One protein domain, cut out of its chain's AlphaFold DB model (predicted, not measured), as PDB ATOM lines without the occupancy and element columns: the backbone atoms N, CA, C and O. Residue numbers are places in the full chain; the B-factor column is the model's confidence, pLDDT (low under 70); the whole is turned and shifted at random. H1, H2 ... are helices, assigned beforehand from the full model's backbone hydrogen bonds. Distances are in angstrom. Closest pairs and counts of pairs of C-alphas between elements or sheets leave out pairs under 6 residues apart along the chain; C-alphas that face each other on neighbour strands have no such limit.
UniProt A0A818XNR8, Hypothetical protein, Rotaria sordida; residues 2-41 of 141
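AT A GLANCE: This is residues 2 to 41 of the 141 residues of the protein "Hypothetical protein" of Rotaria sordida (UniProt A0A818XNR8). A helix, H1, is followed by a long loop, residues 17 to 33, that turns beyond its far end and folds back along it, and a short second helix, H2, sits off to one side of H1, about level with the end where H1 begins and apart from it. The turn, with residues 16 to 21, sticks out free. The printed part has 40 residues with two named helices, H1 then H2, and no named strand; its class is all helix, with 22 residues in the helices. It is only just loose, close to compact, with a radius of gyration of the C-alphas of 11.1 A, and the C-alphas span 31 by 23 by 14 A.

HOW THE PARTS SIT: H1, residues 2 to 16, and H2, residues 34 to 40, are apart: no C-alpha of the one is within 8 A of the other. A long link of 17 residues, 17 to 33, joins them. Residues 16 to 21, of which 16 belongs to H1, stand free, with no C-alpha 8 or more residues away along the chain within 10 A. In H1 and H2 every O i to N i+4 pair is within hydrogen-bond range.

IN THESE COORDINATES: H1 runs from Lys 2, with its C-alpha at (-5.621, -51.978, 35.558), to Glu 16, with its C-alpha at (14.266, -43.253, 35.311), 21.7 A from first to last C-alpha. H2 runs from Asp 34 to Leu 40, whose C-alpha is at (-10.978, -32.156, 38.985), 10.1 A from first to last C-alpha.

THE WHOLE: The two C-alphas farthest apart are those of Pro 18 and Gly 39, 31.3 A. The printed part runs from residue 2 to 41 and has no cut. The mean pLDDT of the printed part is 94.6, and no printed residue is under 70.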
ATOM      1  N   LYS A   2      -6.378 -52.228  36.810       94.00
ATOM      2  CA  LYS A   2      -5.621 -51.978  35.558       94.00
ATOM      3  C   LYS A   2      -5.062 -50.547  35.471       94.00
ATOM      4  O   LYS A   2      -3.894 -50.395  35.131       94.00
ATOM      5  N   ILE A   3      -5.860 -49.548  35.855       95.88
ATOM      6  CA  ILE A   3      -5.490 -48.121  35.821       95.88
ATOM      7  C   ILE A   3      -4.272 -47.848  36.712       95.88
ATOM      8  O   ILE A   3      -3.229 -47.438  36.212       95.88
ATOM      9  N   PHE A   4      -4.342 -48.241  37.990       96.69
ATOM     10  CA  PHE A   4      -3.219 -48.116  38.928       96.69
ATOM     11  C   PHE A   4      -1.901 -48.700  38.400       96.69
ATOM     12  O   PHE A   4      -0.851 -48.068  38.490       96.69
ATOM     13  N   LYS A   5      -1.937 -49.897  37.796       97.38
ATOM     14  CA  LYS A   5      -0.737 -50.516  37.208       97.38
ATOM     15  C   LYS A   5      -0.168 -49.694  36.048       97.38
ATOM     16  O   LYS A   5       1.049 -49.662  35.884       97.38
ATOM     17  N   SER A   6      -1.026 -49.073  35.239       96.69
ATOM     18  CA  SER A   6      -0.605 -48.185  34.152       96.69
ATOM     19  C   SER A   6       0.076 -46.930  34.701       96.69
ATOM     20  O   SER A   6       1.219 -46.641  34.343       96.69
ATOM     21  N   ASN A   7      -0.566 -46.258  35.659       96.75
ATOM     22  CA  ASN A   7      -0.052 -45.039  36.285       96.75
ATOM     23  C   ASN A   7       1.255 -45.292  37.057       96.75
ATOM     24  O   ASN A   7       2.193 -44.503  36.965       96.75
ATOM     25  N   LEU A   8       1.391 -46.439  37.732       97.25
ATOM     26  CA  LEU A   8       2.650 -46.843  38.368       97.25
ATOM     27  C   LEU A   8       3.792 -46.994  37.350       97.25
ATOM     28  O   LEU A   8       4.900 -46.518  37.594       97.25
ATOM     29  N   LYS A   9       3.534 -47.622  36.193       97.75
ATOM     30  CA  LYS A   9       4.537 -47.735  35.119       97.75
ATOM     31  C   LYS A   9       4.933 -46.367  34.568       97.75
ATOM     32  O   LYS A   9       6.103 -46.170  34.253       97.75
ATOM     33  N   TYR A  10       3.984 -45.440  34.453       96.38
ATOM     34  CA  TYR A  10       4.261 -44.061  34.050       96.38
ATOM     35  C   TYR A  10       5.198 -43.357  35.046       96.38
ATOM     36  O   TYR A  10       6.231 -42.831  34.634       96.38
ATOM     37  N   VAL A  11       4.909 -43.443  36.349       97.56
ATOM     38  CA  VAL A  11       5.752 -42.861  37.410       97.56
ATOM     39  C   VAL A  11       7.181 -43.412  37.377       97.56
ATOM     40  O   VAL A  11       8.134 -42.637  37.449       97.56
ATOM     41  N   ILE A  12       7.346 -44.732  37.237       97.94
ATOM     42  CA  ILE A  12       8.673 -45.370  37.176       97.94
ATOM     43  C   ILE A  12       9.464 -44.853  35.967       97.94
ATOM     44  O   ILE A  12      10.572 -44.348  36.140       97.94
ATOM     45  N   ARG A  13       8.870 -44.888  34.767       97.81
ATOM     46  CA  ARG A  13       9.532 -44.444  33.527       97.81
ATOM     47  C   ARG A  13       9.937 -42.970  33.565       97.81
ATOM     48  O   ARG A  13      11.027 -42.631  33.115       97.81
ATOM     49  N   HIS A  14       9.081 -42.092  34.099       97.81
ATOM     50  CA  HIS A  14       9.411 -40.672  34.275       97.81
ATOM     51  C   HIS A  14      10.627 -40.502  35.190       97.81
ATOM     52  O   HIS A  14      11.554 -39.765  34.871       97.81
ATOM     53  N   ASN A  15      10.656 -41.227  36.309       98.06
ATOM     54  CA  ASN A  15      11.726 -41.108  37.294       98.06
ATOM     55  C   ASN A  15      13.069 -41.691  36.828       98.06
ATOM     56  O   ASN A  15      14.105 -41.209  37.290       98.06
ATOM     57  N   GLU A  16      13.063 -42.682  35.936       98.06
ATOM     58  CA  GLU A  16      14.266 -43.253  35.311       98.06
ATOM     59  C   GLU A  16      14.874 -42.337  34.241       98.06
ATOM     60  O   GLU A  16      16.064 -42.443  33.950       98.06
ATOM     61  N   ASN A  17      14.094 -41.414  33.668       97.50
ATOM     62  CA  ASN A  17      14.579 -40.498  32.643       97.50
ATOM     63  C   ASN A  17      15.470 -39.387  33.255       97.50
ATOM     64  O   ASN A  17      14.956 -38.530  33.986       97.50
ATOM     65  N   PRO A  18      16.777 -39.329  32.923       96.06
ATOM     66  CA  PRO A  18      17.711 -38.350  33.485       96.06
ATOM     67  C   PRO A  18      17.469 -36.910  33.004       96.06
ATOM     68  O   PRO A  18      17.980 -35.982  33.617       96.06
ATOM     69  N   SER A  19      16.693 -36.708  31.932       97.31
ATOM     70  CA  SER A  19      16.345 -35.368  31.422       97.31
ATOM     71  C   SER A  19      15.228 -34.671  32.208       97.31
ATOM     72  O   SER A  19      14.954 -33.492  31.986       97.31
ATOM     73  N   THR A  20      14.562 -35.380  33.121       96.12
ATOM     74  CA  THR A  20      13.488 -34.811  33.941       96.12
ATOM     75  C   THR A  20      14.056 -33.951  35.072       96.12
ATOM     76  O   THR A  20      15.006 -34.338  35.749       96.12
ATOM     77  N   THR A  21      13.450 -32.789  35.319       97.19
ATOM     78  CA  THR A  21      13.858 -31.862  36.396       97.19
ATOM     79  C   THR A  21      13.096 -32.075  37.708       97.19
ATOM     80  O   THR A  21      13.409 -31.448  38.716       97.19
ATOM     81  N   PHE A  22      12.104 -32.970  37.721       97.12
ATOM     82  CA  PHE A  22      11.280 -33.296  38.886       97.12
ATOM     83  C   PHE A  22      10.947 -34.790  38.926       97.12
ATOM     84  O   PHE A  22      11.001 -35.478  37.904       97.12
ATOM     85  N   LYS A  23      10.575 -35.290  40.109       97.00
ATOM     86  CA  LYS A  23      10.177 -36.688  40.325       97.00
ATOM     87  C   LYS A  23       8.685 -36.806  40.604       97.00
ATOM     88  O   LYS A  23       8.083 -35.937  41.228       97.00
ATOM     89  N   LEU A  24       8.113 -37.921  40.171       97.31
ATOM     90  CA  LEU A  24       6.736 -38.305  40.444       97.31
ATOM     91  C   LEU A  24       6.677 -39.345  41.566       97.31
ATOM     92  O   LEU A  24       7.616 -40.115  41.779       97.31
ATOM     93  N   LYS A  25       5.543 -39.405  42.262       97.62
ATOM     94  CA  LYS A  25       5.252 -40.421  43.278       97.62
ATOM     95  C   LYS A  25       3.785 -40.827  43.194       97.62
ATOM     96  O   LYS A  25       2.933 -40.008  42.862       97.62
ATOM     97  N   ILE A  26       3.506 -42.080  43.543       97.56
ATOM     98  CA  ILE A  26       2.142 -42.564  43.773       97.56
ATOM     99  C   ILE A  26       1.463 -41.723  44.864       97.56
ATOM    100  O   ILE A  26       2.065 -41.411  45.894       97.56
ATOM    101  N   ASN A  27       0.205 -41.370  44.631       94.94
ATOM    102  CA  ASN A  27      -0.644 -40.563  45.501       94.94
ATOM    103  C   ASN A  27      -2.113 -41.034  45.417       94.94
ATOM    104  O   ASN A  27      -2.417 -42.036  44.769       94.94
ATOM    105  N   LYS A  28      -3.033 -40.297  46.051       94.19
ATOM    106  CA  LYS A  28      -4.471 -40.625  46.095       94.19
ATOM    107  C   LYS A  28      -5.193 -40.636  44.736       94.19
ATOM    108  O   LYS A  28      -6.332 -41.066  44.683       94.19
ATOM    109  N   PHE A  29      -4.551 -40.156  43.672       94.25
ATOM    110  CA  PHE A  29      -5.094 -40.099  42.310       94.25
ATOM    111  C   PHE A  29      -4.532 -41.206  41.411       94.25
ATOM    112  O   PHE A  29      -4.734 -41.214  40.200       94.25
ATOM    113  N   SER A  30      -3.731 -42.120  41.962       95.56
ATOM    114  CA  SER A  30      -2.971 -43.073  41.148       95.56
ATOM    115  C   SER A  30      -3.827 -44.152  40.497       95.56
ATOM    116  O   SER A  30      -3.346 -44.831  39.596       95.56
ATOM    117  N   ASP A  31      -5.075 -44.321  40.908       95.75
ATOM    118  CA  ASP A  31      -6.055 -45.206  40.289       95.75
ATOM    119  C   ASP A  31      -7.080 -44.479  39.409       95.75
ATOM    120  O   ASP A  31      -7.961 -45.154  38.879       95.75
ATOM    121  N   TRP A  32      -6.915 -43.170  39.190       94.62
ATOM    122  CA  TRP A  32      -7.838 -42.367  38.389       94.62
ATOM    123  C   TRP A  32      -7.596 -42.482  36.883       94.62
ATOM    124  O   TRP A  32      -6.442 -42.572  36.430       94.62
ATOM    125  N   THR A  33      -8.683 -42.425  36.113       92.38
ATOM    126  CA  THR A  33      -8.659 -42.229  34.659       92.38
ATOM    127  C   THR A  33      -8.281 -40.795  34.297       92.38
ATOM    128  O   THR A  33      -8.140 -39.921  35.155       92.38
ATOM    129  N   ASP A  34      -8.067 -40.552  33.009       88.62
ATOM    130  CA  ASP A  34      -7.750 -39.218  32.506       88.62
ATOM    131  C   ASP A  34      -8.977 -38.301  32.643       88.62
ATOM    132  O   ASP A  34      -8.844 -37.166  33.088       88.62
ATOM    133  N   GLU A  35     -10.178 -38.837  32.411       89.44
ATOM    134  CA  GLU A  35     -11.448 -38.122  32.557       89.44
ATOM    135  C   GLU A  35     -11.730 -37.713  34.010       89.44
ATOM    136  O   GLU A  35     -12.193 -36.603  34.259       89.44
ATOM    137  N   GLU A  36     -11.426 -38.577  34.986       89.81
ATOM    138  CA  GLU A  36     -11.559 -38.241  36.411       89.81
ATOM    139  C   GLU A  36     -10.601 -37.114  36.814       89.81
ATOM    140  O   GLU A  36     -10.963 -36.234  37.596       89.81
ATOM    141  N   ARG A  37      -9.378 -37.108  36.261       88.75
ATOM    142  CA  ARG A  37      -8.414 -36.022  36.502       88.75
ATOM    143  C   ARG A  37      -8.860 -34.722  35.848       88.75
ATOM    144  O   ARG A  37      -8.778 -33.679  36.488       88.75
ATOM    145  N   ASP A  38      -9.360 -34.785  34.621       86.06
ATOM    146  CA  ASP A  38      -9.868 -33.608  33.918       86.06
ATOM    147  C   ASP A  38     -11.106 -33.029  34.611       86.06
ATOM    148  O   ASP A  38     -11.242 -31.810  34.692       86.06
ATOM    149  N   GLY A  39     -11.956 -33.875  35.201       84.75
ATOM    150  CA  GLY A  39     -13.092 -33.444  36.017       84.75
ATOM    151  C   GLY A  39     -12.709 -32.702  37.305       84.75
ATOM    152  O   GLY A  39     -13.515 -31.932  37.820       84.75
ATOM    153  N   LEU A  40     -11.488 -32.891  37.819       85.31
ATOM    154  CA  LEU A  40     -10.978 -32.156  38.985       85.31
ATOM    155  C   LEU A  40     -10.440 -30.765  38.622       85.31
ATOM    156  O   LEU A  40     -10.333 -29.894  39.489       85.31
ATOM    157  N   HIS A  41     -10.053 -30.542  37.369       83.06
ATOM    158  CA  HIS A  41      -9.526 -29.253  36.948       83.06
ATOM    159  C   HIS A  41     -10.656 -28.226  36.805       83.06
ATOM    160  O   HIS A  41     -11.682 -28.491  36.182       83.06
TER     161      HIS A  41